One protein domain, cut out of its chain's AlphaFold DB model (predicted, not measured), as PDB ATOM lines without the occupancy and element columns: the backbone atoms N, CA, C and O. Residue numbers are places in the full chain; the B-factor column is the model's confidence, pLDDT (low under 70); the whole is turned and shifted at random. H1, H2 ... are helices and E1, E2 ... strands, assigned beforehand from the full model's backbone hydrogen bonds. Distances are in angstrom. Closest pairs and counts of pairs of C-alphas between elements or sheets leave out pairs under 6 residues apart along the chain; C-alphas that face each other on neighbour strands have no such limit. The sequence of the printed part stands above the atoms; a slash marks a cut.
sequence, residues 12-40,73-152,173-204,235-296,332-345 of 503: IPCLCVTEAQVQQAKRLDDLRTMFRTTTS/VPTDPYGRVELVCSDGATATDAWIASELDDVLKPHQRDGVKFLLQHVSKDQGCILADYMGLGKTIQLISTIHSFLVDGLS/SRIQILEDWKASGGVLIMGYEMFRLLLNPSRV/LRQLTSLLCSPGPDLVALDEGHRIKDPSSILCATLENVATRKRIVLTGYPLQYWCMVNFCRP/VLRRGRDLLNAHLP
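AT A GLANCE: This is residues 12 to 40, 73 to 152, 173 to 204, 235 to 296 and 332 to 345 of the 503 residues of the protein "Helicase ATP-binding domain-containing protein" of Aphanomyces astaci (UniProt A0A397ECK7). A small parallel sheet of three strands, E3, E5 and E4, makes the core, with H4 and H5 over one face and H10 over the other. At one end of the longest axis the hairpin of E1 and E2 packs on H4 and H5, and at the other end, beyond E4, lies a cluster of crossed helices H6, H7 and H8, with H9 reaching from H7 towards H10; H1 and H2 are at the outside, and H11 lies off to one side near the last printed residue. The printed part has 217 residues, with 11 named helices and five named strands in the order H1 H2 E1 E2 H3 H4 E3 H5 H6 H7 H8 E4 H9 E5 H10 H11. The class is mostly helix, and the sheet order is E3, E5, E4, with E1 and E2 as a separate antiparallel sheet. The whole is compact, with a radius of gyration of the C-alphas of 17.6 A and spans of 57 by 40 by 35 A.

IN THESE COORDINATES: H1 holds residues 19 to 24 and begins with C-alpha 19 at (0.631, 16.399, -2.978), and H2 holds residues 28 to 39, 16.5 A long. E1 is residues 80 to 84, 12.2 A long, and E2 is residues 90 to 97, which bends by 99 degrees at residue 93. H3 is residues 98 to 101, H4 residues 106 to 119, 20.3 A long, and E3 residues 125 to 127. H5, residues 135 to 152, is the longest helix at 26.7 A, starting from C-alpha 135 at (21.985, 4.001, 2.241). H6 is residues 173 to 184, 16.3 A long, H7 residues 192 to 199 and H8 residues 235 to 242. E4 is residues 250 to 252, H9 residues 264 to 270, E5 residues 277 to 280 and H10 residues 287 to 294. H11, residues 338 to 341, ends with C-alpha 341 at (35.402, -4.066, -2.978).

HOW THE PARTS SIT: E5 is the inner strand, parallel to E3, with N 127 and O 279 2.8 A apart, and to E4, with N 278 and O 250 2.8 A apart. E4, H9 and E5 form a strand-helix-strand unit, two parallel neighbour strands with a helix between, with a right-handed crossover. H4 is on the sheet at a height of 9.4 A, and H5, on the same face, at 11.3 A. H10 is on the opposite face at 8.7 A, over E3. H4 and H5 touch at a steep tilt of 46 degrees, the C-alphas of Val 112 and Gln 138 being closest at 5.2 A. In the antiparallel hairpin of E1 and E2, N 83 and O 94 are 2.8 A apart; the closest C-alphas of E2 and H5 are Ile 96 and Ser 145, 5.6 A. H3 comes closest to E1 at the C-alphas of Ser 98 and Arg 80, 5.3 A. H8 touches H6, closest C-alphas Leu 241 and Leu 178, 6.5 A, and H7, closest Leu 235 and Leu 199, 6.2 A. H7 and H9 touch about perpendicular at 81 degrees, closest C-alphas Arg 196 and Leu 265, 5.8 A. H9 and H10 only just touch, with 3 pairs of C-alphas within 8 A, the closest being Glu 270 and Phe 293 at 6.7 A. H1 is close to but not clearly touching H2, the closest C-alphas Gln 24 and Asp 30 being 6.8 A apart. H11 and H4 are apart, only just, at 8.5 A. Every O i to N i+4 pair is within hydrogen-bond range in H1, H2, H4, H6, H7, H8, H9 and H10, and 13 of 14 are in H5; H3 and H11 are too short for such a pair.

THE WHOLE: The farthest C-alphas, Val 73 and Val 204, are 59.4 A apart. Four cuts leave out residues 41 to 72, 153 to 172, 205 to 234 and 297 to 331, with C-alpha gaps of 35.3, 31.8, 14.2 and 14.4 A. Of the links printed whole, E4 to H9 is long. The mean pLDDT of the printed part is 77.2, and 48 residues are under 70, among them residues 12 to 40 and 88 to 93.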
ATOM      1  N   ILE A  12      19.680  27.525   0.696       29.08
ATOM      2  CA  ILE A  12      18.843  26.352   0.356       29.08
ATOM      3  C   ILE A  12      17.323  26.635   0.313       29.08
ATOM      4  O   ILE A  12      16.725  26.860   1.372       29.08
ATOM      5  N   PRO A  13      16.658  26.503  -0.853       25.62
ATOM      6  CA  PRO A  13      15.205  26.555  -0.922       25.62
ATOM      7  C   PRO A  13      14.612  25.429  -0.069       25.62
ATOM      8  O   PRO A  13      14.898  24.251  -0.288       25.62
ATOM      9  N   CYS A  14      13.771  25.779   0.903       26.77
ATOM     10  CA  CYS A  14      12.860  24.822   1.518       26.77
ATOM     11  C   CYS A  14      11.971  24.244   0.408       26.77
ATOM     12  O   CYS A  14      11.095  24.937  -0.104       26.77
ATOM     13  N   LEU A  15      12.202  22.990   0.021       30.72
ATOM     14  CA  LEU A  15      11.312  22.269  -0.880       30.72
ATOM     15  C   LEU A  15      10.142  21.711  -0.068       30.72
ATOM     16  O   LEU A  15      10.275  20.710   0.635       30.72
ATOM     17  N   CYS A  16       8.989  22.367  -0.178       30.44
ATOM     18  CA  CYS A  16       7.705  21.757   0.143       30.44
ATOM     19  C   CYS A  16       7.362  20.805  -0.996       30.44
ATOM     20  O   CYS A  16       7.051  21.239  -2.105       30.44
ATOM     21  N   VAL A  17       7.454  19.507  -0.735       32.91
ATOM     22  CA  VAL A  17       6.945  18.493  -1.652       32.91
ATOM     23  C   VAL A  17       5.426  18.629  -1.699       32.91
ATOM     24  O   VAL A  17       4.770  18.510  -0.670       32.91
ATOM     25  N   THR A  18       4.870  18.905  -2.877       34.62
ATOM     26  CA  THR A  18       3.414  19.049  -3.050       34.62
ATOM     27  C   THR A  18       2.730  17.691  -3.196       34.62
ATOM     28  O   THR A  18       3.325  16.739  -3.702       34.62
ATOM     29  N   GLU A  19       1.451  17.610  -2.838       35.38
ATOM     30  CA  GLU A  19       0.631  16.399  -2.978       35.38
ATOM     31  C   GLU A  19       0.581  15.891  -4.435       35.38
ATOM     32  O   GLU A  19       0.609  14.690  -4.674       35.38
ATOM     33  N   ALA A  20       0.676  16.785  -5.429       33.84
ATOM     34  CA  ALA A  20       0.794  16.428  -6.846       33.84
ATOM     35  C   ALA A  20       2.142  15.780  -7.214       33.84
ATOM     36  O   ALA A  20       2.178  14.928  -8.095       33.84
ATOM     37  N   GLN A  21       3.243  16.139  -6.541       36.25
ATOM     38  CA  GLN A  21       4.545  15.481  -6.712       36.25
ATOM     39  C   GLN A  21       4.596  14.140  -5.983       36.25
ATOM     40  O   GLN A  21       5.228  13.219  -6.482       36.25
ATOM     41  N   VAL A  22       3.881  13.990  -4.864       38.25
ATOM     42  CA  VAL A  22       3.676  12.689  -4.201       38.25
ATOM     43  C   VAL A  22       2.772  11.783  -5.048       38.25
ATOM     44  O   VAL A  22       3.056  10.598  -5.196       38.25
ATOM     45  N   GLN A  23       1.733  12.335  -5.680       36.28
ATOM     46  CA  GLN A  23       0.843  11.610  -6.595       36.28
ATOM     47  C   GLN A  23       1.468  11.350  -7.979       36.28
ATOM     48  O   GLN A  23       1.090  10.374  -8.633       36.28
ATOM     49  N   GLN A  24       2.420  12.177  -8.435       36.94
ATOM     50  CA  GLN A  24       3.275  11.895  -9.599       36.94
ATOM     51  C   GLN A  24       4.416  10.941  -9.258       36.94
ATOM     52  O   GLN A  24       4.800  10.171 -10.129       36.94
ATOM     53  N   ALA A  25       4.877  10.892  -8.004       39.66
ATOM     54  CA  ALA A  25       5.847   9.927  -7.480       39.66
ATOM     55  C   ALA A  25       5.284   8.497  -7.368       39.66
ATOM     56  O   ALA A  25       5.551   7.767  -6.417       39.66
ATOM     57  N   LYS A  26       4.532   8.076  -8.385       38.94
ATOM     58  CA  LYS A  26       4.184   6.684  -8.660       38.94
ATOM     59  C   LYS A  26       5.352   5.928  -9.294       38.94
ATOM     60  O   LYS A  26       5.295   4.709  -9.358       38.94
ATOM     61  N   ARG A  27       6.387   6.636  -9.777       40.44
ATOM     62  CA  ARG A  27       7.581   6.061 -10.411       40.44
ATOM     63  C   ARG A  27       8.857   6.559  -9.740       40.44
ATOM     64  O   ARG A  27       8.977   7.712  -9.330       40.44
ATOM     65  N   LEU A  28       9.854   5.682  -9.674       39.47
ATOM     66  CA  LEU A  28      11.154   5.959  -9.058       39.47
ATOM     67  C   LEU A  28      11.900   7.155  -9.681       39.47
ATOM     68  O   LEU A  28      12.669   7.820  -8.985       39.47
ATOM     69  N   ASP A  29      11.688   7.437 -10.966       41.59
ATOM     70  CA  ASP A  29      12.340   8.558 -11.650       41.59
ATOM     71  C   ASP A  29      11.812   9.925 -11.194       41.59
ATOM     72  O   ASP A  29      12.581  10.885 -11.173       41.59
ATOM     73  N   ASP A  30      10.578  10.009 -10.700       42.66
ATOM     74  CA  ASP A  30      10.010  11.241 -10.147       42.66
ATOM     75  C   ASP A  30      10.589  11.534  -8.752       42.66
ATOM     76  O   ASP A  30      10.993  12.663  -8.462       42.66
ATOM     77  N   LEU A  31      10.786  10.492  -7.930       44.59
ATOM     78  CA  LEU A  31      11.521  10.586  -6.661       44.59
ATOM     79  C   LEU A  31      12.995  10.942  -6.893       44.59
ATOM     80  O   LEU A  31      13.534  11.835  -6.244       44.59
ATOM     81  N   ARG A  32      13.668  10.286  -7.846       41.34
ATOM     82  CA  ARG A  32      15.058  10.608  -8.209       41.34
ATOM     83  C   ARG A  32      15.198  12.029  -8.735       41.34
ATOM     84  O   ARG A  32      16.192  12.667  -8.411       41.34
ATOM     85  N   THR A  33      14.236  12.514  -9.517       43.19
ATOM     86  CA  THR A  33      14.221  13.891 -10.021       43.19
ATOM     87  C   THR A  33      14.047  14.870  -8.869       43.19
ATOM     88  O   THR A  33      14.852  15.783  -8.772       43.19
ATOM     89  N   MET A  34      13.131  14.617  -7.926       42.50
ATOM     90  CA  MET A  34      12.991  15.411  -6.697       42.50
ATOM     91  C   MET A  34      14.275  15.470  -5.853       42.50
ATOM     92  O   MET A  34      14.678  16.542  -5.400       42.50
ATOM     93  N   PHE A  35      14.955  14.339  -5.646       41.34
ATOM     94  CA  PHE A  35      16.216  14.309  -4.894       41.34
ATOM     95  C   PHE A  35      17.404  14.890  -5.696       41.34
ATOM     96  O   PHE A  35      18.337  15.433  -5.101       41.34
ATOM     97  N   ARG A  36      17.373  14.840  -7.039       36.16
ATOM     98  CA  ARG A  36      18.375  15.458  -7.932       36.16
ATOM     99  C   ARG A  36      18.254  16.980  -8.000       36.16
ATOM    100  O   ARG A  36      19.265  17.651  -7.851       36.16
ATOM    101  N   THR A  37      17.054  17.547  -8.134       35.88
ATOM    102  CA  THR A  37      16.868  19.014  -8.076       35.88
ATOM    103  C   THR A  37      17.194  19.597  -6.701       35.88
ATOM    104  O   THR A  37      17.565  20.760  -6.597       35.88
ATOM    105  N   THR A  38      17.137  18.786  -5.639       35.78
ATOM    106  CA  THR A  38      17.599  19.179  -4.293       35.78
ATOM    107  C   THR A  38      19.133  19.223  -4.188       35.78
ATOM    108  O   THR A  38      19.679  19.943  -3.355       35.78
ATOM    109  N   THR A  39      19.849  18.463  -5.025       34.09
ATOM    110  CA  THR A  39      21.322  18.374  -5.012       34.09
ATOM    111  C   THR A  39      22.001  19.250  -6.067       34.09
ATOM    112  O   THR A  39      23.180  19.548  -5.906       34.09
ATOM    113  N   SER A  40      21.273  19.753  -7.071       35.06
ATOM    114  CA  SER A  40      21.806  20.666  -8.097       35.06
ATOM    115  C   SER A  40      22.121  22.082  -7.594       35.06
ATOM    116  O   SER A  40      22.766  22.846  -8.294       35.06
ATOM    117  N   VAL A  73       6.068 -10.739 -12.520       63.62
ATOM    118  CA  VAL A  73       6.140 -10.800 -11.059       63.62
ATOM    119  C   VAL A  73       4.774 -10.371 -10.514       63.62
ATOM    120  O   VAL A  73       4.238  -9.369 -10.991       63.62
ATOM    121  N   PRO A  74       4.175 -11.109  -9.562       67.75
ATOM    122  CA  PRO A  74       2.935 -10.692  -8.919       67.75
ATOM    123  C   PRO A  74       3.103  -9.315  -8.269       67.75
ATOM    124  O   PRO A  74       4.019  -9.118  -7.469       67.75
ATOM    125  N   THR A  75       2.228  -8.374  -8.617       74.31
ATOM    126  CA  THR A  75       2.186  -7.037  -8.016       74.31
ATOM    127  C   THR A  75       1.014  -6.910  -7.054       74.31
ATOM    128  O   THR A  75      -0.036  -7.523  -7.265       74.31
ATOM    129  N   ASP A  76       1.165  -6.085  -6.022       75.19
ATOM    130  CA  ASP A  76       0.052  -5.685  -5.163       75.19
ATOM    131  C   ASP A  76      -0.907  -4.707  -5.895       75.19
ATOM    132  O   ASP A  76      -0.626  -4.285  -7.025       75.19
ATOM    133  N   PRO A  77      -2.050  -4.323  -5.286       65.44
ATOM    134  CA  PRO A  77      -3.001  -3.374  -5.880       65.44
ATOM    135  C   PRO A  77      -2.414  -1.995  -6.220       65.44
ATOM    136  O   PRO A  77      -3.024  -1.245  -6.979       65.44
ATOM    137  N   TYR A  78      -1.239  -1.666  -5.679       67.69
ATOM    138  CA  TYR A  78      -0.546  -0.394  -5.857       67.69
ATOM    139  C   TYR A  78       0.652  -0.509  -6.816       67.69
ATOM    140  O   TYR A  78       1.418   0.443  -6.959       67.69
ATOM    141  N   GLY A  79       0.828  -1.654  -7.490       70.69
ATOM    142  CA  GLY A  79       1.905  -1.881  -8.457       70.69
ATOM    143  C   GLY A  79       3.273  -2.177  -7.831       70.69
ATOM    144  O   GLY A  79       4.291  -2.113  -8.521       70.69
ATOM    145  N   ARG A  80       3.325  -2.500  -6.534       78.25
ATOM    146  CA  ARG A  80       4.552  -2.892  -5.830       78.25
ATOM    147  C   ARG A  80       4.826  -4.376  -5.997       78.25
ATOM    148  O   ARG A  80       3.902  -5.175  -6.112       78.25
ATOM    149  N   VAL A  81       6.097  -4.752  -5.952       80.62
ATOM    150  CA  VAL A  81       6.541  -6.149  -5.983       80.62
ATOM    151  C   VAL A  81       7.014  -6.594  -4.606       80.62
ATOM    152  O   VAL A  81       7.531  -5.791  -3.822       80.62
ATOM    153  N   GLU A  82       6.826  -7.876  -4.302       82.06
ATOM    154  CA  GLU A  82       7.297  -8.466  -3.050       82.06
ATOM    155  C   GLU A  82       8.832  -8.470  -3.013       82.06
ATOM    156  O   GLU A  82       9.510  -8.885  -3.957       82.06
ATOM    157  N   LEU A  83       9.397  -7.997  -1.906       81.81
ATOM    158  CA  LEU A  83      10.834  -7.886  -1.727       81.81
ATOM    159  C   LEU A  83      11.456  -9.274  -1.513       81.81
ATOM    160  O   LEU A  83      11.342  -9.883  -0.443       81.81
ATOM    161  N   VAL A  84      12.188  -9.746  -2.523       78.88
ATOM    162  CA  VAL A  84      12.982 -10.982  -2.450       78.88
ATOM    163  C   VAL A  84      14.382 -10.675  -1.921       78.88
ATOM    164  O   VAL A  84      15.099  -9.866  -2.510       78.88
ATOM    165  N   CYS A  85      14.779 -11.320  -0.824       76.00
ATOM    166  CA  CYS A  85      16.058 -11.074  -0.143       76.00
ATOM    167  C   CYS A  85      17.230 -11.798  -0.819       76.00
ATOM    168  O   CYS A  85      17.019 -12.673  -1.662       76.00
ATOM    169  N   SER A  86      18.465 -11.485  -0.410       69.69
ATOM    170  CA  SER A  86      19.672 -12.146  -0.935       69.69
ATOM    171  C   SER A  86      19.676 -13.669  -0.730       69.69
ATOM    172  O   SER A  86      20.118 -14.403  -1.612       69.69
ATOM    173  N   ASP A  87      19.085 -14.148   0.366       70.75
ATOM    174  CA  ASP A  87      18.946 -15.577   0.684       70.75
ATOM    175  C   ASP A  87      17.820 -16.286  -0.104       70.75
ATOM    176  O   ASP A  87      17.491 -17.439   0.169       70.75
ATOM    177  N   GLY A  88      17.158 -15.598  -1.042       61.12
ATOM    178  CA  GLY A  88      16.021 -16.127  -1.808       61.12
ATOM    179  C   GLY A  88      14.713 -16.241  -1.013       61.12
ATOM    180  O   GLY A  88      13.684 -16.603  -1.577       61.12
ATOM    181  N   ALA A  89      14.726 -15.906   0.279       60.47
ATOM    182  CA  ALA A  89      13.527 -15.828   1.101       60.47
ATOM    183  C   ALA A  89      12.702 -14.584   0.734       60.47
ATOM    184  O   ALA A  89      13.219 -13.459   0.741       60.47
ATOM    185  N   THR A  90      11.409 -14.774   0.473       58.41
ATOM    186  CA  THR A  90      10.455 -13.665   0.445       58.41
ATOM    187  C   THR A  90      10.300 -13.117   1.858       58.41
ATOM    188  O   THR A  90      10.188 -13.856   2.843       58.41
ATOM    189  N   ALA A  91      10.402 -11.799   1.996       60.19
ATOM    190  CA  ALA A  91      10.116 -11.149   3.259       60.19
ATOM    191  C   ALA A  91       8.596 -10.999   3.377       60.19
ATOM    192  O   ALA A  91       8.014 -10.179   2.677       60.19
ATOM    193  N   THR A  92       7.974 -11.777   4.268       58.97
ATOM    194  CA  THR A  92       6.544 -11.652   4.587       58.97
ATOM    195  C   THR A  92       6.210 -10.184   4.867       58.97
ATOM    196  O   THR A  92       6.797  -9.594   5.779       58.97
ATOM    197  N   ASP A  93       5.305  -9.619   4.068       65.12
ATOM    198  CA  ASP A  93       4.797  -8.240   4.138       65.12
ATOM    199  C   ASP A  93       5.791  -7.110   3.798       65.12
ATOM    200  O   ASP A  93       5.582  -5.966   4.198       65.12
ATOM    201  N   ALA A  94       6.861  -7.376   3.039       79.00
ATOM    202  CA  ALA A  94       7.728  -6.314   2.517       79.00
ATOM    203  C   ALA A  94       7.508  -6.107   1.013       79.00
ATOM    204  O   ALA A  94       7.865  -6.955   0.201       79.00
ATOM    205  N   TRP A  95       6.979  -4.942   0.642       81.75
ATOM    206  CA  TRP A  95       6.663  -4.573  -0.739       81.75
ATOM    207  C   TRP A  95       7.474  -3.352  -1.154       81.75
ATOM    208  O   TRP A  95       7.622  -2.433  -0.354       81.75
ATOM    209  N   ILE A  96       7.992  -3.307  -2.381       84.25
ATOM    210  CA  ILE A  96       8.769  -2.176  -2.921       84.25
ATOM    211  C   ILE A  96       8.247  -1.740  -4.293       84.25
ATOM    212  O   ILE A  96       7.573  -2.508  -4.973       84.25
ATOM    213  N   ALA A  97       8.567  -0.515  -4.719       80.00
ATOM    214  CA  ALA A  97       8.226  -0.052  -6.067       80.00
ATOM    215  C   ALA A  97       8.824  -0.987  -7.133       80.00
ATOM    216  O   ALA A  97       9.984  -1.393  -7.019       80.00
ATOM    217  N   SER A  98       8.055  -1.310  -8.175       78.19
ATOM    218  CA  SER A  98       8.495  -2.231  -9.235       78.19
ATOM    219  C   SER A  98       9.768  -1.759  -9.956       78.19
ATOM    220  O   SER A  98      10.614  -2.565 -10.332       78.19
ATOM    221  N   GLU A  99       9.967  -0.446 -10.072       78.88
ATOM    222  CA  GLU A  99      11.129   0.184 -10.701       78.88
ATOM    223  C   GLU A  99      12.412   0.032  -9.873       78.88
ATOM    224  O   GLU A  99      13.517   0.180 -10.396       78.88
ATOM    225  N   LEU A 100      12.277  -0.224  -8.569       80.38
ATOM    226  CA  LEU A 100      13.402  -0.444  -7.664       80.38
ATOM    227  C   LEU A 100      13.885  -1.892  -7.673       80.38
ATOM    228  O   LEU A 100      15.032  -2.136  -7.300       80.38
ATOM    229  N   ASP A 101      13.052  -2.838  -8.103       79.31
ATOM    230  CA  ASP A 101      13.375  -4.264  -8.054       79.31
ATOM    231  C   ASP A 101      14.614  -4.586  -8.898       79.31
ATOM    232  O   ASP A 101      15.588  -5.145  -8.391       79.31
ATOM    233  N   ASP A 102      14.640  -4.107 -10.142       78.88
ATOM    234  CA  ASP A 102      15.757  -4.313 -11.074       78.88
ATOM    235  C   ASP A 102      17.023  -3.510 -10.689       78.88
ATOM    236  O   ASP A 102      18.119  -3.783 -11.181       78.88
ATOM    237  N   VAL A 103      16.898  -2.510  -9.808       86.31
ATOM    238  CA  VAL A 103      17.989  -1.586  -9.443       86.31
ATOM    239  C   VAL A 103      18.681  -1.996  -8.142       86.31
ATOM    240  O   VAL A 103      19.895  -1.815  -7.996       86.31
ATOM    241  N   LEU A 104      17.919  -2.492  -7.164       86.12
ATOM    242  CA  LEU A 104      18.429  -2.772  -5.827       86.12
ATOM    243  C   LEU A 104      19.357  -3.988  -5.831       86.12
ATOM    244  O   LEU A 104      18.955  -5.117  -6.120       86.12
ATOM    245  N   LYS A 105      20.599  -3.763  -5.399       88.25
ATOM    246  CA  LYS A 105      21.578  -4.831  -5.166       88.25
ATOM    247  C   LYS A 105      21.141  -5.738  -4.004       88.25
ATOM    248  O   LYS A 105      20.436  -5.259  -3.113       88.25
ATOM    249  N   PRO A 106      21.616  -6.999  -3.929       89.31
ATOM    250  CA  PRO A 106      21.194  -7.952  -2.897       89.31
ATOM    251  C   PRO A 106      21.289  -7.408  -1.467       89.31
ATOM    252  O   PRO A 106      20.322  -7.469  -0.715       89.31
ATOM    253  N   HIS A 107      22.404  -6.756  -1.113       90.25
ATOM    254  CA  HIS A 107      22.536  -6.138   0.206       90.25
ATOM    255  C   HIS A 107      21.526  -5.001   0.402       90.25
ATOM    256  O   HIS A 107      20.935  -4.861   1.465       90.25
ATOM    257  N   GLN A 108      21.265  -4.183  -0.613       91.62
ATOM    258  CA  GLN A 108      20.302  -3.090  -0.481       91.62
ATOM    259  C   GLN A 108      18.908  -3.636  -0.178       91.62
ATOM    260  O   GLN A 108      18.242  -3.096   0.700       91.62
ATOM    261  N   ARG A 109      18.518  -4.757  -0.796       91.06
ATOM    262  CA  ARG A 109      17.260  -5.453  -0.492       91.06
ATOM    263  C   ARG A 109      17.191  -5.905   0.967       91.06
ATOM    264  O   ARG A 109      16.223  -5.595   1.655       91.06
ATOM    265  N   ASP A 110      18.250  -6.528   1.481       92.00
ATOM    266  CA  ASP A 110      18.311  -6.936   2.893       92.00
ATOM    267  C   ASP A 110      18.227  -5.736   3.847       92.00
ATOM    268  O   ASP A 110      17.640  -5.820   4.926       92.00
ATOM    269  N   GLY A 111      18.788  -4.595   3.439       93.69
ATOM    270  CA  GLY A 111      18.704  -3.358   4.205       93.69
ATOM    271  C   GLY A 111      17.308  -2.744   4.199       93.69
ATOM    272  O   GLY A 111      16.820  -2.365   5.257       93.69
ATOM    273  N   VAL A 112      16.625  -2.714   3.051       93.44
ATOM    274  CA  VAL A 112      15.222  -2.271   2.964       93.44
ATOM    275  C   VAL A 112      14.328  -3.156   3.829       93.44
ATOM    276  O   VAL A 112      13.539  -2.643   4.616       93.44
ATOM    277  N   LYS A 113      14.507  -4.481   3.768       92.31
ATOM    278  CA  LYS A 113      13.804  -5.421   4.651       92.31
ATOM    279  C   LYS A 113      14.037  -5.078   6.119       92.31
ATOM    280  O   LYS A 113      13.082  -4.987   6.886       92.31
ATOM    281  N   PHE A 114      15.297  -4.896   6.510       94.25
ATOM    282  CA  PHE A 114      15.660  -4.556   7.881       94.25
ATOM    283  C   PHE A 114      14.966  -3.271   8.351       94.25
ATOM    284  O   PHE A 114      14.408  -3.253   9.447       94.25
ATOM    285  N   LEU A 115      14.948  -2.225   7.519       94.25
ATOM    286  CA  LEU A 115      14.269  -0.965   7.826       94.25
ATOM    287  C   LEU A 115      12.746  -1.157   7.953       94.25
ATOM    288  O   LEU A 115      12.165  -0.762   8.964       94.25
ATOM    289  N   LEU A 116      12.104  -1.819   6.984       90.88
ATOM    290  CA  LEU A 116      10.654  -2.052   6.983       90.88
ATOM    291  C   LEU A 116      10.188  -2.879   8.185       90.88
ATOM    292  O   LEU A 116       9.190  -2.535   8.811       90.88
ATOM    293  N   GLN A 117      10.937  -3.915   8.573       91.19
ATOM    294  CA  GLN A 117      10.628  -4.741   9.747       91.19
ATOM    295  C   GLN A 117      10.629  -3.964  11.068       91.19
ATOM    296  O   GLN A 117       9.967  -4.367  12.025       91.19
ATOM    297  N   HIS A 118      11.416  -2.894  11.152       92.38
ATOM    298  CA  HIS A 118      11.464  -2.024  12.321       92.38
ATOM    299  C   HIS A 118      10.327  -1.013  12.308       92.38
ATOM    300  O   HIS A 118       9.620  -0.859  13.306       92.38
ATOM    301  N   VAL A 119      10.119  -0.381  11.153       89.88
ATOM    302  CA  VAL A 119       9.042   0.582  10.916       89.88
ATOM    303  C   VAL A 119       7.669  -0.050  11.168       89.88
ATOM    304  O   VAL A 119       6.846   0.568  11.841       89.88
ATOM    305  N   SER A 120       7.440  -1.291  10.724       87.00
ATOM    306  CA  SER A 120       6.176  -2.016  10.935       87.00
ATOM    307  C   SER A 120       5.907  -2.395  12.395       87.00
ATOM    308  O   SER A 120       4.760  -2.606  12.777       87.00
ATOM    309  N   LYS A 121       6.950  -2.444  13.235       87.94
ATOM    310  CA  LYS A 121       6.858  -2.708  14.681       87.94
ATOM    311  C   LYS A 121       6.819  -1.433  15.526       87.94
ATOM    312  O   LYS A 121       6.954  -1.525  16.745       87.94
ATOM    313  N   ASP A 122       6.696  -0.258  14.906       87.94
ATOM    314  CA  ASP A 122       6.825   1.048  15.566       87.94
ATOM    315  C   ASP A 122       8.152   1.201  16.338       87.94
ATOM    316  O   ASP A 122       8.199   1.787  17.422       87.94
ATOM    317  N   GLN A 123       9.244   0.649  15.800       90.12
ATOM    318  CA  GLN A 123      10.573   0.674  16.414       90.12
ATOM    319  C   GLN A 123      11.582   1.420  15.542       90.12
ATOM    320  O   GLN A 123      11.532   1.370  14.314       90.12
ATOM    321  N   GLY A 124      12.548   2.080  16.182       93.06
ATOM    322  CA  GLY A 124      13.687   2.655  15.481       93.06
ATOM    323  C   GLY A 124      14.828   1.668  15.235       93.06
ATOM    324  O   GLY A 124      14.959   0.637  15.909       93.06
ATOM    325  N   CYS A 125      15.673   2.011  14.268       95.69
ATOM    326  CA  CYS A 125      16.840   1.235  13.857       95.69
ATOM    327  C   CYS A 125      17.946   2.125  13.279       95.69
ATOM    328  O   CYS A 125      17.735   3.307  12.995       95.69
ATOM    329  N   ILE A 126      19.134   1.546  13.117       96.12
ATOM    330  CA  ILE A 126      20.313   2.217  12.573       96.12
ATOM    331  C   ILE A 126      20.823   1.428  11.366       96.12
ATOM    332  O   ILE A 126      21.190   0.259  11.491       96.12
ATOM    333  N   LEU A 127      20.903   2.083  10.210       96.19
ATOM    334  CA  LEU A 127      21.609   1.581   9.036       96.19
ATOM    335  C   LEU A 127      23.008   2.210   8.994       96.19
ATOM    336  O   LEU A 127      23.206   3.332   8.524       96.19
ATOM    337  N   ALA A 128      23.985   1.465   9.501       94.25
ATOM    338  CA  ALA A 128      25.375   1.882   9.669       94.25
ATOM    339  C   ALA A 128      26.306   1.334   8.570       94.25
ATOM    340  O   ALA A 128      27.481   1.049   8.810       94.25
ATOM    341  N   ASP A 129      25.772   1.127   7.368       92.38
ATOM    342  CA  ASP A 129      26.536   0.668   6.212       92.38
ATOM    343  C   ASP A 129      27.667   1.620   5.823       92.38
ATOM    344  O   ASP A 129      27.517   2.850   5.840       92.38
ATOM    345  N   TYR A 130      28.767   1.029   5.346       89.44
ATOM    346  CA  TYR A 130      29.894   1.764   4.784       89.44
ATOM    347  C   TYR A 130      29.454   2.770   3.701       89.44
ATOM    348  O   TYR A 130      28.484   2.561   2.962       89.44
ATOM    349  N   MET A 131      30.155   3.904   3.619       87.00
ATOM    350  CA  MET A 131      29.866   4.942   2.624       87.00
ATOM    351  C   MET A 131      29.961   4.371   1.202       87.00
ATOM    352  O   MET A 131      30.837   3.565   0.905       87.00
ATOM    353  N   GLY A 132      29.027   4.759   0.332       84.38
ATOM    354  CA  GLY A 132      28.949   4.243  -1.041       84.38
ATOM    355  C   GLY A 132      28.119   2.965  -1.228       84.38
ATOM    356  O   GLY A 132      27.824   2.609  -2.363       84.38
ATOM    357  N   LEU A 133      27.641   2.306  -0.162       88.00
ATOM    358  CA  LEU A 133      26.746   1.136  -0.289       88.00
ATOM    359  C   LEU A 133      25.285   1.487  -0.644       88.00
ATOM    360  O   LEU A 133      24.455   0.592  -0.821       88.00
ATOM    361  N   GLY A 134      24.965   2.777  -0.786       89.88
ATOM    362  CA  GLY A 134      23.635   3.256  -1.165       89.88
ATOM    363  C   GLY A 134      22.631   3.216  -0.011       89.88
ATOM    364  O   GLY A 134      21.576   2.606  -0.138       89.88
ATOM    365  N   LYS A 135      22.943   3.850   1.126       92.44
ATOM    366  CA  LYS A 135      21.985   4.001   2.241       92.44
ATOM    367  C   LYS A 135      20.753   4.816   1.833       92.44
ATOM    368  O   LYS A 135      19.638   4.460   2.191       92.44
ATOM    369  N   THR A 136      20.949   5.856   1.023       90.69
ATOM    370  CA  THR A 136      19.877   6.744   0.555       90.69
ATOM    371  C   THR A 136      18.839   6.006  -0.284       90.69
ATOM    372  O   THR A 136      17.653   6.137  -0.016       90.69
ATOM    373  N   ILE A 137      19.250   5.161  -1.242       89.62
ATOM    374  CA  ILE A 137      18.287   4.386  -2.047       89.62
ATOM    375  C   ILE A 137      17.514   3.370  -1.191       89.62
ATOM    376  O   ILE A 137      16.324   3.165  -1.415       89.62
ATOM    377  N   GLN A 138      18.148   2.798  -0.161       92.75
ATOM    378  CA  GLN A 138      17.475   1.919   0.804       92.75
ATOM    379  C   GLN A 138      16.431   2.689   1.631       92.75
ATOM    380  O   GLN A 138      15.308   2.215   1.809       92.75
ATOM    381  N   LEU A 139      16.764   3.902   2.085       92.94
ATOM    382  CA  LEU A 139      15.826   4.767   2.800       92.94
ATOM    383  C   LEU A 139      14.657   5.199   1.907       92.94
ATOM    384  O   LEU A 139      13.516   5.073   2.331       92.94
ATOM    385  N   ILE A 140      14.918   5.647   0.674       88.69
ATOM    386  CA  ILE A 140      13.870   6.046  -0.283       88.69
ATOM    387  C   ILE A 140      12.917   4.882  -0.544       88.69
ATOM    388  O   ILE A 140      11.706   5.069  -0.492       88.69
ATOM    389  N   SER A 141      13.456   3.677  -0.757       87.69
ATOM    390  CA  SER A 141      12.642   2.468  -0.934       87.69
ATOM    391  C   SER A 141      11.733   2.236   0.276       87.69
ATOM    392  O   SER A 141      10.545   1.993   0.117       87.69
ATOM    393  N   THR A 142      12.276   2.387   1.487       89.00
ATOM    394  CA  THR A 142      11.524   2.234   2.743       89.00
ATOM    395  C   THR A 142      10.435   3.298   2.899       89.00
ATOM    396  O   THR A 142       9.316   2.966   3.269       89.00
ATOM    397  N   ILE A 143      10.746   4.570   2.615       86.56
ATOM    398  CA  ILE A 143       9.789   5.685   2.700       86.56
ATOM    399  C   ILE A 143       8.664   5.493   1.685       86.56
ATOM    400  O   ILE A 143       7.505   5.639   2.048       86.56
ATOM    401  N   HIS A 144       8.987   5.127   0.443       84.62
ATOM    402  CA  HIS A 144       7.984   4.853  -0.582       84.62
ATOM    403  C   HIS A 144       7.027   3.749  -0.124       84.62
ATOM    404  O   HIS A 144       5.814   3.939  -0.129       84.62
ATOM    405  N   SER A 145       7.561   2.614   0.330       83.69
ATOM    406  CA  SER A 145       6.740   1.514   0.839       83.69
ATOM    407  C   SER A 145       5.872   1.948   2.019       83.69
ATOM    408  O   SER A 145       4.679   1.674   2.011       83.69
ATOM    409  N   PHE A 146       6.442   2.698   2.968       83.38
ATOM    410  CA  PHE A 146       5.729   3.229   4.129       83.38
ATOM    411  C   PHE A 146       4.588   4.185   3.755       83.38
ATOM    412  O   PHE A 146       3.503   4.091   4.325       83.38
ATOM    413  N   LEU A 147       4.814   5.088   2.796       79.50
ATOM    414  CA  LEU A 147       3.790   6.012   2.305       79.50
ATOM    415  C   LEU A 147       2.657   5.255   1.609       79.50
ATOM    416  O   LEU A 147       1.493   5.509   1.901       79.50
ATOM    417  N   VAL A 148       2.986   4.288   0.746       74.19
ATOM    418  CA  VAL A 148       1.981   3.481   0.033       74.19
ATOM    419  C   VAL A 148       1.189   2.581   0.985       74.19
ATOM    420  O   VAL A 148      -0.022   2.458   0.833       74.19
ATOM    421  N   ASP A 149       1.820   2.018   2.018       70.25
ATOM    422  CA  ASP A 149       1.099   1.287   3.071       70.25
ATOM    423  C   ASP A 149       0.169   2.212   3.876       70.25
ATOM    424  O   ASP A 149      -0.919   1.807   4.284       70.25
ATOM    425  N   GLY A 150       0.569   3.471   4.086       58.81
ATOM    426  CA  GLY A 150      -0.251   4.498   4.735       58.81
ATOM    427  C   GLY A 150      -1.464   4.942   3.909       58.81
ATOM    428  O   GLY A 150      -2.499   5.282   4.487       58.81
ATOM    429  N   LEU A 151      -1.377   4.869   2.576       52.91
ATOM    430  CA  LEU A 151      -2.481   5.168   1.653       52.91
ATOM    431  C   LEU A 151      -3.638   4.159   1.748       52.91
ATOM    432  O   LEU A 151      -4.734   4.460   1.290       52.91
ATOM    433  N   SER A 152      -3.481   3.027   2.450       45.50
ATOM    434  CA  SER A 152      -4.594   2.111   2.755       45.50
ATOM    435  C   SER A 152      -5.653   2.698   3.717       45.50
ATOM    436  O   SER A 152      -6.534   1.964   4.176       45.50
ATOM    437  N   SER A 173       7.053  32.363   7.128       74.00
ATOM    438  CA  SER A 173       6.940  31.529   5.929       74.00
ATOM    439  C   SER A 173       7.328  30.077   6.213       74.00
ATOM    440  O   SER A 173       6.660  29.168   5.737       74.00
ATOM    441  N   ARG A 174       8.345  29.831   7.053       79.94
ATOM    442  CA  ARG A 174       8.704  28.465   7.480       79.94
ATOM    443  C   ARG A 174       7.600  27.795   8.300       79.94
ATOM    444  O   ARG A 174       7.373  26.606   8.126       79.94
ATOM    445  N   ILE A 175       6.914  28.533   9.174       83.75
ATOM    446  CA  ILE A 175       5.759  28.007   9.918       83.75
ATOM    447  C   ILE A 175       4.634  27.634   8.952       83.75
ATOM    448  O   ILE A 175       4.106  26.536   9.068       83.75
ATOM    449  N   GLN A 176       4.329  28.489   7.975       82.56
ATOM    450  CA  GLN A 176       3.297  28.208   6.975       82.56
ATOM    451  C   GLN A 176       3.602  26.927   6.185       82.56
ATOM    452  O   GLN A 176       2.752  26.057   6.079       82.56
ATOM    453  N   ILE A 177       4.847  26.756   5.731       83.00
ATOM    454  CA  ILE A 177       5.311  25.525   5.072       83.00
ATOM    455  C   ILE A 177       5.064  24.283   5.940       83.00
ATOM    456  O   ILE A 177       4.649  23.237   5.445       83.00
ATOM    457  N   LEU A 178       5.342  24.382   7.240       86.56
ATOM    458  CA  LEU A 178       5.150  23.277   8.175       86.56
ATOM    459  C   LEU A 178       3.670  22.996   8.450       86.56
ATOM    460  O   LEU A 178       3.308  21.840   8.655       86.56
ATOM    461  N   GLU A 179       2.826  24.027   8.461       86.81
ATOM    462  CA  GLU A 179       1.369  23.893   8.548       86.81
ATOM    463  C   GLU A 179       0.815  23.203   7.293       86.81
ATOM    464  O   GLU A 179       0.089  22.216   7.421       86.81
ATOM    465  N   ASP A 180       1.243  23.639   6.105       81.75
ATOM    466  CA  ASP A 180       0.859  23.058   4.815       81.75
ATOM    467  C   ASP A 180       1.297  21.587   4.717       81.75
ATOM    468  O   ASP A 180       0.496  20.719   4.367       81.75
ATOM    469  N   TRP A 181       2.544  21.271   5.090       84.56
ATOM    470  CA  TRP A 181       3.050  19.891   5.122       84.56
ATOM    471  C   TRP A 181       2.290  19.024   6.129       84.56
ATOM    472  O   TRP A 181       1.980  17.870   5.849       84.56
ATOM    473  N   LYS A 182       1.942  19.564   7.300       83.31
ATOM    474  CA  LYS A 182       1.172  18.806   8.291       83.31
ATOM    475  C   LYS A 182      -0.263  18.533   7.832       83.31
ATOM    476  O   LYS A 182      -0.833  17.523   8.238       83.31
ATOM    477  N   ALA A 183      -0.837  19.423   7.025       81.75
ATOM    478  CA  ALA A 183      -2.177  19.267   6.469       81.75
ATOM    479  C   ALA A 183      -2.211  18.318   5.259       81.75
ATOM    480  O   ALA A 183      -3.082  17.457   5.198       81.75
ATOM    481  N   SER A 184      -1.265  18.464   4.328       78.44
ATOM    482  CA  SER A 184      -1.194  17.685   3.076       78.44
ATOM    483  C   SER A 184      -0.439  16.357   3.206       78.44
ATOM    484  O   SER A 184      -0.577  15.469   2.368       78.44
ATOM    485  N   GLY A 185       0.363  16.191   4.259       76.69
ATOM    486  CA  GLY A 185       1.246  15.044   4.420       76.69
ATOM    487  C   GLY A 185       2.448  15.078   3.468       76.69
ATOM    488  O   GLY A 185       2.852  16.114   2.945       76.69
ATOM    489  N   GLY A 186       3.076  13.920   3.268       79.25
ATOM    490  CA  GLY A 186       4.252  13.779   2.405       79.25
ATOM    491  C   GLY A 186       5.588  13.897   3.143       79.25
ATOM    492  O   GLY A 186       5.688  13.665   4.349       79.25
ATOM    493  N   VAL A 187       6.655  14.211   2.403       80.75
ATOM    494  CA  VAL A 187       8.039  14.162   2.903       80.75
ATOM    495  C   VAL A 187       8.581  15.569   3.133       80.75
ATOM    496  O   VAL A 187       8.681  16.360   2.198       80.75
ATOM    497  N   LEU A 188       9.004  15.851   4.367       82.69
ATOM    498  CA  LEU A 188       9.703  17.081   4.738       82.69
ATOM    499  C   LEU A 188      11.205  16.817   4.877       82.69
ATOM    500  O   LEU A 188      11.623  15.979   5.677       82.69
ATOM    501  N   ILE A 189      12.021  17.575   4.142       81.38
ATOM    502  CA  ILE A 189      13.483  17.542   4.256       81.38
ATOM    503  C   ILE A 189      13.943  18.792   5.004       81.38
ATOM    504  O   ILE A 189      13.636  19.916   4.614       81.38
ATOM    505  N   MET A 190      14.700  18.597   6.083       81.81
ATOM    506  CA  MET A 190      15.195  19.686   6.919       81.81
ATOM    507  C   MET A 190      16.607  19.383   7.420       81.81
ATOM    508  O   MET A 190      16.882  18.300   7.931       81.81
ATOM    509  N   GLY A 191      17.509  20.360   7.309       80.88
ATOM    510  CA  GLY A 191      18.849  20.249   7.884       80.88
ATOM    511  C   GLY A 191      18.833  20.312   9.416       80.88
ATOM    512  O   GLY A 191      18.038  21.040  10.009       80.88
ATOM    513  N   TYR A 192      19.772  19.615  10.064       79.75
ATOM    514  CA  TYR A 192      19.929  19.608  11.529       79.75
ATOM    515  C   TYR A 192      19.987  21.002  12.153       79.75
ATOM    516  O   TYR A 192      19.382  21.242  13.195       79.75
ATOM    517  N   GLU A 193      20.715  21.915  11.514       78.56
ATOM    518  CA  GLU A 193      20.881  23.270  12.027       78.56
ATOM    519  C   GLU A 193      19.577  24.064  11.933       78.56
ATOM    520  O   GLU A 193      19.194  24.726  12.890       78.56
ATOM    521  N   MET A 194      18.824  23.901  10.841       80.31
ATOM    522  CA  MET A 194      17.491  24.492  10.703       80.31
ATOM    523  C   MET A 194      16.544  23.993  11.799       80.31
ATOM    524  O   MET A 194      15.912  24.795  12.481       80.31
ATOM    525  N   PHE A 195      16.495  22.677  12.017       85.44
ATOM    526  CA  PHE A 195      15.682  22.068  13.070       85.44
ATOM    527  C   PHE A 195      16.053  22.613  14.458       85.44
ATOM    528  O   PHE A 195      15.186  23.015  15.237       85.44
ATOM    529  N   ARG A 196      17.360  22.696  14.742       83.50
ATOM    530  CA  ARG A 196      17.889  23.242  15.995       83.50
ATOM    531  C   ARG A 196      17.496  24.704  16.188       83.50
ATOM    532  O   ARG A 196      17.056  25.049  17.282       83.50
ATOM    533  N   LEU A 197      17.645  25.537  15.159       80.00
ATOM    534  CA  LEU A 197      17.352  26.974  15.199       80.00
ATOM    535  C   LEU A 197      15.855  27.266  15.349       80.00
ATOM    536  O   LEU A 197      15.492  28.192  16.068       80.00
ATOM    537  N   LEU A 198      14.986  26.476  14.713       84.38
ATOM    538  CA  LEU A 198      13.532  26.637  14.822       84.38
ATOM    539  C   LEU A 198      13.017  26.328  16.236       84.38
ATOM    540  O   LEU A 198      12.147  27.032  16.743       84.38
ATOM    541  N   LEU A 199      13.554  25.293  16.885       84.75
ATOM    542  CA  LEU A 199      13.096  24.846  18.209       84.75
ATOM    543  C   LEU A 199      13.914  25.413  19.372       84.75
ATOM    544  O   LEU A 199      13.488  25.365  20.522       84.75
ATOM    545  N   ASN A 200      15.074  25.991  19.079       80.62
ATOM    546  CA  ASN A 200      15.864  26.763  20.026       80.62
ATOM    547  C   ASN A 200      16.224  28.089  19.370       80.62
ATOM    548  O   ASN A 200      17.411  28.344  19.132       80.62
ATOM    549  N   PRO A 201      15.220  28.937  19.072       69.69
ATOM    550  CA  PRO A 201      15.512  30.295  18.671       69.69
ATOM    551  C   PRO A 201      16.326  30.875  19.818       69.69
ATOM    552  O   PRO A 201      15.889  30.825  20.974       69.69
ATOM    553  N   SER A 202      17.553  31.307  19.528       55.12
ATOM    554  CA  SER A 202      18.441  31.876  20.531       55.12
ATOM    555  C   SER A 202      17.614  32.829  21.394       55.12
ATOM    556  O   SER A 202      17.066  33.802  20.880       55.12
ATOM    557  N   ARG A 203      17.497  32.576  22.711       45.72
ATOM    558  CA  ARG A 203      16.828  33.488  23.679       45.72
ATOM    559  C   ARG A 203      17.572  34.820  23.850       45.72
ATOM    560  O   ARG A 203      17.425  35.539  24.829       45.72
ATOM    561  N   VAL A 204      18.403  35.124  22.876       36.16
ATOM    562  CA  VAL A 204      19.225  36.284  22.708       36.16
ATOM    563  C   VAL A 204      18.943  36.680  21.270       36.16
ATOM    564  O   VAL A 204      19.371  35.994  20.342       36.16
ATOM    565  N   LEU A 235       7.413  29.358  18.962       86.25
ATOM    566  CA  LEU A 235       8.010  28.141  19.504       86.25
ATOM    567  C   LEU A 235       6.948  27.093  19.858       86.25
ATOM    568  O   LEU A 235       7.137  25.911  19.574       86.25
ATOM    569  N   ARG A 236       5.812  27.511  20.434       88.31
ATOM    570  CA  ARG A 236       4.675  26.609  20.680       88.31
ATOM    571  C   ARG A 236       4.114  26.036  19.380       88.31
ATOM    572  O   ARG A 236       3.857  24.838  19.342       88.31
ATOM    573  N   GLN A 237       3.967  26.858  18.339       89.31
ATOM    574  CA  GLN A 237       3.536  26.396  17.015       89.31
ATOM    575  C   GLN A 237       4.548  25.419  16.406       89.31
ATOM    576  O   GLN A 237       4.190  24.322  16.008       89.31
ATOM    577  N   LEU A 238       5.838  25.751  16.397       89.69
ATOM    578  CA  LEU A 238       6.874  24.878  15.840       89.69
ATOM    579  C   LEU A 238       6.971  23.547  16.593       89.69
ATOM    580  O   LEU A 238       7.073  22.493  15.972       89.69
ATOM    581  N   THR A 239       6.868  23.576  17.923       90.56
ATOM    582  CA  THR A 239       6.841  22.360  18.750       90.56
ATOM    583  C   THR A 239       5.599  21.523  18.453       90.56
ATOM    584  O   THR A 239       5.697  20.297  18.372       90.56
ATOM    585  N   SER A 240       4.435  22.154  18.256       90.75
ATOM    586  CA  SER A 240       3.214  21.424  17.912       90.75
ATOM    587  C   SER A 240       3.239  20.868  16.490       90.75
ATOM    588  O   SER A 240       2.561  19.881  16.229       90.75
ATOM    589  N   LEU A 241       4.012  21.462  15.577       89.00
ATOM    590  CA  LEU A 241       4.172  20.997  14.198       89.00
ATOM    591  C   LEU A 241       5.211  19.873  14.078       89.00
ATOM    592  O   LEU A 241       4.933  18.879  13.415       89.00
ATOM    593  N   LEU A 242       6.365  20.011  14.739       90.00
ATOM    594  CA  LEU A 242       7.533  19.135  14.560       90.00
ATOM    595  C   LEU A 242       7.698  18.065  15.647       90.00
ATOM    596  O   LEU A 242       8.246  16.999  15.370       90.00
ATOM    597  N   CYS A 243       7.275  18.341  16.884       90.88
ATOM    598  CA  CYS A 243       7.602  17.494  18.032       90.88
ATOM    599  C   CYS A 243       6.400  16.710  18.560       90.88
ATOM    600  O   CYS A 243       6.516  15.508  18.788       90.88
ATOM    601  N   SER A 244       5.257  17.371  18.782       88.06
ATOM    602  CA  SER A 244       4.089  16.739  19.411       88.06
ATOM    603  C   SER A 244       2.750  17.312  18.906       88.06
ATOM    604  O   SER A 244       2.405  18.438  19.269       88.06
ATOM    605  N   PRO A 245       1.966  16.555  18.107       83.62
ATOM    606  CA  PRO A 245       2.321  15.252  17.542       83.62
ATOM    607  C   PRO A 245       3.460  15.406  16.523       83.62
ATOM    608  O   PRO A 245       3.456  16.353  15.733       83.62
ATOM    609  N   GLY A 246       4.447  14.510  16.598       84.81
ATOM    610  CA  GLY A 246       5.581  14.469  15.671       84.81
ATOM    611  C   GLY A 246       5.222  13.805  14.333       84.81
ATOM    612  O   GLY A 246       4.118  13.278  14.205       84.81
ATOM    613  N   PRO A 247       6.142  13.804  13.351       89.00
ATOM    614  CA  PRO A 247       5.986  13.068  12.090       89.00
ATOM    615  C   PRO A 247       5.693  11.579  12.314       89.00
ATOM    616  O   PRO A 247       6.067  11.013  13.340       89.00
ATOM    617  N   ASP A 248       5.119  10.899  11.325       88.06
ATOM    618  CA  ASP A 248       4.891   9.451  11.422       88.06
ATOM    619  C   ASP A 248       6.188   8.634  11.380       88.06
ATOM    620  O   ASP A 248       6.282   7.584  12.016       88.06
ATOM    621  N   LEU A 249       7.201   9.127  10.663       90.56
ATOM    622  CA  LEU A 249       8.524   8.525  10.506       90.56
ATOM    623  C   LEU A 249       9.589   9.628  10.509       90.56
ATOM    624  O   LEU A 249       9.466  10.611   9.784       90.56
ATOM    625  N   VAL A 250      10.655   9.452  11.292       94.12
ATOM    626  CA  VAL A 250      11.840  10.326  11.259       94.12
ATOM    627  C   VAL A 250      13.017   9.551  10.697       94.12
ATOM    628  O   VAL A 250      13.333   8.471  11.194       94.12
ATOM    629  N   ALA A 251      13.704  10.129   9.716       94.38
ATOM    630  CA  ALA A 251      14.975   9.626   9.220       94.38
ATOM    631  C   ALA A 251      16.071  10.680   9.414       94.38
ATOM    632  O   ALA A 251      15.915  11.833   9.022       94.38
ATOM    633  N   LEU A 252      17.177  10.276  10.031       94.25
ATOM    634  CA  LEU A 252      18.345  11.105  10.293       94.25
ATOM    635  C   LEU A 252      19.504  10.627   9.420       94.25
ATOM    636  O   LEU A 252      20.018   9.534   9.652       94.25
ATOM    637  N   ASP A 253      19.909  11.427   8.434       92.62
ATOM    638  CA  ASP A 253      21.107  11.140   7.642       92.62
ATOM    639  C   ASP A 253      22.365  11.703   8.303       92.62
ATOM    640  O   ASP A 253      22.328  12.744   8.946       92.62
ATOM    641  N   GLU A 254      23.493  11.019   8.164       89.50
ATOM    642  CA  GLU A 254      24.724  11.350   8.887       89.50
ATOM    643  C   GLU A 254      24.529  11.474  10.409       89.50
ATOM    644  O   GLU A 254      25.023  12.392  11.071       89.50
ATOM    645  N   GLY A 255      23.855  10.483  10.999       87.19
ATOM    646  CA  GLY A 255      23.550  10.416  12.429       87.19
ATOM    647  C   GLY A 255      24.758  10.494  13.365       87.19
ATOM    648  O   GLY A 255      24.593  10.775  14.543       87.19
ATOM    649  N   HIS A 256      25.986  10.355  12.863       84.50
ATOM    650  CA  HIS A 256      27.188  10.666  13.639       84.50
ATOM    651  C   HIS A 256      27.252  12.144  14.102       84.50
ATOM    652  O   HIS A 256      28.056  12.482  14.969       84.50
ATOM    653  N   ARG A 257      26.402  13.034  13.561       85.38
ATOM    654  CA  ARG A 257      26.216  14.411  14.045       85.38
ATOM    655  C   ARG A 257      25.603  14.487  15.451       85.38
ATOM    656  O   ARG A 257      25.895  15.437  16.175       85.38
ATOM    657  N   ILE A 258      24.811  13.495  15.867       86.44
ATOM    658  CA  ILE A 258      24.209  13.420  17.211       86.44
ATOM    659  C   ILE A 258      25.090  12.600  18.155       86.44
ATOM    660  O   ILE A 258      24.769  11.476  18.523       86.44
ATOM    661  N   LYS A 259      26.248  13.158  18.512       82.88
ATOM    662  CA  LYS A 259      27.295  12.441  19.263       82.88
ATOM    663  C   LYS A 259      27.309  12.719  20.770       82.88
ATOM    664  O   LYS A 259      27.790  11.907  21.548       82.88
ATOM    665  N   ASP A 260      26.797  13.879  21.175       83.38
ATOM    666  CA  ASP A 260      26.888  14.366  22.549       83.38
ATOM    667  C   ASP A 260      25.489  14.441  23.185       83.38
ATOM    668  O   ASP A 260      24.662  15.234  22.710       83.38
ATOM    669  N   PRO A 261      25.212  13.664  24.254       84.12
ATOM    670  CA  PRO A 261      23.943  13.711  24.979       84.12
ATOM    671  C   PRO A 261      23.602  15.108  25.504       84.12
ATOM    672  O   PRO A 261      22.434  15.464  25.593       84.12
ATOM    673  N   SER A 262      24.618  15.908  25.842       83.12
ATOM    674  CA  SER A 262      24.439  17.252  26.398       83.12
ATOM    675  C   SER A 262      24.178  18.322  25.336       83.12
ATOM    676  O   SER A 262      23.869  19.470  25.666       83.12
ATOM    677  N   SER A 263      24.280  17.965  24.051       84.19
ATOM    678  CA  SER A 263      24.059  18.913  22.967       84.19
ATOM    679  C   SER A 263      22.592  19.337  22.877       84.19
ATOM    680  O   SER A 263      21.672  18.526  22.996       84.19
ATOM    681  N   ILE A 264      22.376  20.622  22.573       84.69
ATOM    682  CA  ILE A 264      21.038  21.187  22.331       84.69
ATOM    683  C   ILE A 264      20.307  20.377  21.255       84.69
ATOM    684  O   ILE A 264      19.112  20.129  21.374       84.69
ATOM    685  N   LEU A 265      21.024  19.933  20.219       86.25
ATOM    686  CA  LEU A 265      20.451  19.133  19.144       86.25
ATOM    687  C   LEU A 265      19.885  17.797  19.654       86.25
ATOM    688  O   LEU A 265      18.738  17.488  19.339       86.25
ATOM    689  N   CYS A 266      20.643  17.040  20.457       86.69
ATOM    690  CA  CYS A 266      20.165  15.787  21.049       86.69
ATOM    691  C   CYS A 266      18.944  16.025  21.944       86.69
ATOM    692  O   CYS A 266      17.913  15.391  21.734       86.69
ATOM    693  N   ALA A 267      19.013  17.008  22.846       86.94
ATOM    694  CA  ALA A 267      17.891  17.366  23.718       86.94
ATOM    695  C   ALA A 267      16.634  17.787  22.929       86.94
ATOM    696  O   ALA A 267      15.507  17.526  23.337       86.94
ATOM    697  N   THR A 268      16.812  18.427  21.771       87.88
ATOM    698  CA  THR A 268      15.700  18.838  20.902       87.88
ATOM    699  C   THR A 268      15.084  17.650  20.173       87.88
ATOM    700  O   THR A 268      13.864  17.539  20.106       87.88
ATOM    701  N   LEU A 269      15.915  16.749  19.644       90.44
ATOM    702  CA  LEU A 269      15.470  15.537  18.955       90.44
ATOM    703  C   LEU A 269      14.739  14.567  19.891       90.44
ATOM    704  O   LEU A 269      13.819  13.878  19.456       90.44
ATOM    705  N   GLU A 270      15.101  14.535  21.175       88.50
ATOM    706  CA  GLU A 270      14.396  13.745  22.191       88.50
ATOM    707  C   GLU A 270      12.929  14.168  22.368       88.50
ATOM    708  O   GLU A 270      12.090  13.318  22.668       88.50
ATOM    709  N   ASN A 271      12.592  15.436  22.096       89.94
ATOM    710  CA  ASN A 271      11.219  15.945  22.195       89.94
ATOM    711  C   ASN A 271      10.299  15.469  21.059       89.94
ATOM    712  O   ASN A 271       9.086  15.663  21.141       89.94
ATOM    713  N   VAL A 272      10.840  14.869  19.994       92.62
ATOM    714  CA  VAL A 272      10.043  14.397  18.857       92.62
ATOM    715  C   VAL A 272       9.303  13.114  19.236       92.62
ATOM    716  O   VAL A 272       9.914  12.065  19.404       92.62
ATOM    717  N   ALA A 273       7.975  13.155  19.340       91.12
ATOM    718  CA  ALA A 273       7.148  12.056  19.855       91.12
ATOM    719  C   ALA A 273       7.034  10.825  18.924       91.12
ATOM    720  O   ALA A 273       6.345   9.856  19.249       91.12
ATOM    721  N   THR A 274       7.709  10.833  17.774       91.69
ATOM    722  CA  THR A 274       7.711   9.747  16.787       91.69
ATOM    723  C   THR A 274       8.470   8.522  17.284       91.69
ATOM    724  O   THR A 274       9.610   8.646  17.720       91.69
ATOM    725  N   ARG A 275       7.894   7.319  17.161       90.75
ATOM    726  CA  ARG A 275       8.574   6.057  17.528       90.75
ATOM    727  C   ARG A 275       9.386   5.433  16.391       90.75
ATOM    728  O   ARG A 275      10.447   4.863  16.629       90.75
ATOM    729  N   LYS A 276       8.904   5.562  15.151       92.81
ATOM    730  CA  LYS A 276       9.592   5.081  13.945       92.81
ATOM    731  C   LYS A 276      10.753   6.028  13.637       92.81
ATOM    732  O   LYS A 276      10.555   7.107  13.082       92.81
ATOM    733  N   ARG A 277      11.960   5.656  14.064       94.81
ATOM    734  CA  ARG A 277      13.169   6.487  13.958       94.81
ATOM    735  C   ARG A 277      14.281   5.719  13.246       94.81
ATOM    736  O   ARG A 277      14.805   4.745  13.781       94.81
ATOM    737  N   ILE A 278      14.643   6.149  12.044       96.44
ATOM    738  CA  ILE A 278      15.738   5.577  11.259       96.44
ATOM    739  C   ILE A 278      16.949   6.500  11.376       96.44
ATOM    740  O   ILE A 278      16.842   7.701  11.150       96.44
ATOM    741  N   VAL A 279      18.116   5.946  11.688       95.81
ATOM    742  CA  VAL A 279      19.390   6.671  11.613       95.81
ATOM    743  C   VAL A 279      20.266   6.041  10.542       95.81
ATOM    744  O   VAL A 279      20.522   4.839  10.569       95.81
ATOM    745  N   LEU A 280      20.756   6.852   9.612       94.94
ATOM    746  CA  LEU A 280      21.762   6.473   8.631       94.94
ATOM    747  C   LEU A 280      23.115   7.036   9.063       94.94
ATOM    748  O   LEU A 280      23.222   8.199   9.442       94.94
ATOM    749  N   THR A 281      24.175   6.234   9.004       91.25
ATOM    750  CA  THR A 281      25.533   6.739   9.259       91.25
ATOM    751  C   THR A 281      26.582   5.909   8.529       91.25
ATOM    752  O   THR A 281      26.437   4.699   8.386       91.25
ATOM    753  N   GLY A 282      27.640   6.546   8.019       84.88
ATOM    754  CA  GLY A 282      28.827   5.838   7.517       84.88
ATOM    755  C   GLY A 282      29.793   5.403   8.623       84.88
ATOM    756  O   GLY A 282      30.556   4.453   8.446       84.88
ATOM    757  N   TYR A 283      29.740   6.082   9.771       79.25
ATOM    758  CA  TYR A 283      30.660   5.900  10.887       79.25
ATOM    759  C   TYR A 283      29.865   5.928  12.187       79.25
ATOM    760  O   TYR A 283      29.594   7.007  12.718       79.25
ATOM    761  N   PRO A 284      29.460   4.768  12.727       70.44
ATOM    762  CA  PRO A 284      28.795   4.723  14.016       70.44
ATOM    763  C   PRO A 284      29.837   4.923  15.129       70.44
ATOM    764  O   PRO A 284      30.256   3.986  15.805       70.44
ATOM    765  N   LEU A 285      30.319   6.155  15.265       62.19
ATOM    766  CA  LEU A 285      31.126   6.603  16.390       62.19
ATOM    767  C   LEU A 285      30.142   7.028  17.489       62.19
ATOM    768  O   LEU A 285      29.244   7.817  17.221       62.19
ATOM    769  N   GLN A 286      30.290   6.475  18.697       71.00
ATOM    770  CA  GLN A 286      29.431   6.730  19.872       71.00
ATOM    771  C   GLN A 286      27.972   6.250  19.730       71.00
ATOM    772  O   GLN A 286      27.039   7.012  19.494       71.00
ATOM    773  N   TYR A 287      27.764   4.946  19.943       80.62
ATOM    774  CA  TYR A 287      26.462   4.285  19.791       80.62
ATOM    775  C   TYR A 287      25.351   4.811  20.710       80.62
ATOM    776  O   TYR A 287      24.192   4.745  20.310       80.62
ATOM    777  N   TRP A 288      25.659   5.324  21.907       91.56
ATOM    778  CA  TRP A 288      24.615   5.623  22.895       91.56
ATOM    779  C   TRP A 288      23.597   6.653  22.406       91.56
ATOM    780  O   TRP A 288      22.408   6.361  22.433       91.56
ATOM    781  N   CYS A 289      24.032   7.808  21.893       90.62
ATOM    782  CA  CYS A 289      23.111   8.856  21.439       90.62
ATOM    783  C   CYS A 289      22.220   8.390  20.287       90.62
ATOM    784  O   CYS A 289      21.006   8.569  20.336       90.62
ATOM    785  N   MET A 290      22.806   7.752  19.270       91.94
ATOM    786  CA  MET A 290      22.050   7.254  18.118       91.94
ATOM    787  C   MET A 290      21.063   6.156  18.526       91.94
ATOM    788  O   MET A 290      19.920   6.156  18.079       91.94
ATOM    789  N   VAL A 291      21.480   5.229  19.393       92.56
ATOM    790  CA  VAL A 291      20.624   4.127  19.847       92.56
ATOM    791  C   VAL A 291      19.545   4.629  20.794       92.56
ATOM    792  O   VAL A 291      18.405   4.211  20.648       92.56
ATOM    793  N   ASN A 292      19.857   5.546  21.714       92.25
ATOM    794  CA  ASN A 292      18.867   6.169  22.589       92.25
ATOM    795  C   ASN A 292      17.862   6.998  21.784       92.25
ATOM    796  O   ASN A 292      16.668   6.960  22.067       92.25
ATOM    797  N   PHE A 293      18.310   7.680  20.725       92.12
ATOM    798  CA  PHE A 293      17.400   8.316  19.784       92.12
ATOM    799  C   PHE A 293      16.508   7.274  19.099       92.12
ATOM    800  O   PHE A 293      15.295   7.399  19.177       92.12
ATOM    801  N   CYS A 294      17.042   6.219  18.479       92.44
ATOM    802  CA  CYS A 294      16.212   5.227  17.781       92.44
ATOM    803  C   CYS A 294      15.289   4.423  18.712       92.44
ATOM    804  O   CYS A 294      14.161   4.092  18.351       92.44
ATOM    805  N   ARG A 295      15.782   4.065  19.896       91.94
ATOM    806  CA  ARG A 295      15.120   3.220  20.891       91.94
ATOM    807  C   ARG A 295      15.414   3.757  22.301       91.94
ATOM    808  O   ARG A 295      16.324   3.253  22.969       91.94
ATOM    809  N   PRO A 296      14.647   4.759  22.763       90.50
ATOM    810  CA  PRO A 296      14.832   5.342  24.088       90.50
ATOM    811  C   PRO A 296      14.835   4.277  25.187       90.50
ATOM    812  O   PRO A 296      13.960   3.412  25.225       90.50
ATOM    813  N   VAL A 332      21.066  -2.445  14.871       93.69
ATOM    814  CA  VAL A 332      22.075  -1.876  13.980       93.69
ATOM    815  C   VAL A 332      22.410  -2.868  12.875       93.69
ATOM    816  O   VAL A 332      23.004  -3.912  13.131       93.69
ATOM    817  N   LEU A 333      22.111  -2.496  11.632       94.00
ATOM    818  CA  LEU A 333      22.617  -3.198  10.461       94.00
ATOM    819  C   LEU A 333      23.882  -2.500   9.967       94.00
ATOM    820  O   LEU A 333      23.849  -1.325   9.602       94.00
ATOM    821  N   ARG A 334      25.004  -3.224   9.948       91.62
ATOM    822  CA  ARG A 334      26.295  -2.704   9.492       91.62
ATOM    823  C   ARG A 334      26.962  -3.671   8.531       91.62
ATOM    824  O   ARG A 334      27.349  -4.767   8.925       91.62
ATOM    825  N   ARG A 335      27.181  -3.223   7.297       90.12
ATOM    826  CA  ARG A 335      27.993  -3.938   6.306       90.12
ATOM    827  C   ARG A 335      29.279  -3.186   6.004       90.12
ATOM    828  O   ARG A 335      29.302  -1.956   5.916       90.12
ATOM    829  N   GLY A 336      30.361  -3.952   5.898       87.88
ATOM    830  CA  GLY A 336      31.715  -3.444   5.722       87.88
ATOM    831  C   GLY A 336      32.061  -3.077   4.280       87.88
ATOM    832  O   GLY A 336      31.297  -3.300   3.341       87.88
ATOM    833  N   ARG A 337      33.275  -2.543   4.119       84.56
ATOM    834  CA  ARG A 337      33.857  -2.162   2.826       84.56
ATOM    835  C   ARG A 337      34.039  -3.351   1.876       84.56
ATOM    836  O   ARG A 337      34.010  -3.154   0.667       84.56
ATOM    837  N   ASP A 338      34.186  -4.568   2.392       85.69
ATOM    838  CA  ASP A 338      34.445  -5.765   1.575       85.69
ATOM    839  C   ASP A 338      33.357  -6.006   0.524       85.69
ATOM    840  O   ASP A 338      33.647  -6.385  -0.609       85.69
ATOM    841  N   LEU A 339      32.112  -5.662   0.856       84.69
ATOM    842  CA  LEU A 339      30.984  -5.769  -0.062       84.69
ATOM    843  C   LEU A 339      31.073  -4.771  -1.234       84.69
ATOM    844  O   LEU A 339      30.628  -5.062  -2.347       84.69
ATOM    845  N   LEU A 340      31.684  -3.608  -0.998       81.06
ATOM    846  CA  LEU A 340      31.965  -2.612  -2.030       81.06
ATOM    847  C   LEU A 340      33.151  -3.047  -2.901       81.06
ATOM    848  O   LEU A 340      33.087  -2.929  -4.122       81.06
ATOM    849  N   ASN A 341      34.202  -3.595  -2.282       80.50
ATOM    850  CA  ASN A 341      35.402  -4.066  -2.978       80.50
ATOM    851  C   ASN A 341      35.092  -5.189  -3.986       80.50
ATOM    852  O   ASN A 341      35.774  -5.290  -4.997       80.50
ATOM    853  N   ALA A 342      34.054  -5.997  -3.750       77.00
ATOM    854  CA  ALA A 342      33.614  -7.027  -4.696       77.00
ATOM    855  C   ALA A 342      33.060  -6.461  -6.020       77.00
ATOM    856  O   ALA A 342      32.997  -7.177  -7.015       77.00
ATOM    857  N   HIS A 343      32.650  -5.189  -6.039       75.56
ATOM    858  CA  HIS A 343      31.971  -4.563  -7.178       75.56
ATOM    859  C   HIS A 343      32.727  -3.368  -7.769       75.56
ATOM    860  O   HIS A 343      32.320  -2.867  -8.815       75.56
ATOM    861  N   LEU A 344      33.770  -2.874  -7.097       80.06
ATOM    862  CA  LEU A 344      34.544  -1.712  -7.527       80.06
ATOM    863  C   LEU A 344      35.992  -2.092  -7.859       80.06
ATOM    864  O   LEU A 344      36.539  -3.015  -7.254       80.06
ATOM    865  N   PRO A 345      36.655  -1.345  -8.763       85.12
ATOM    866  CA  PRO A 345      38.091  -1.467  -8.966       85.12
ATOM    867  C   PRO A 345      38.880  -1.252  -7.668       85.12
ATOM    868  O   PRO A 345      38.459  -0.526  -6.764       85.12
TER     869      PRO A 345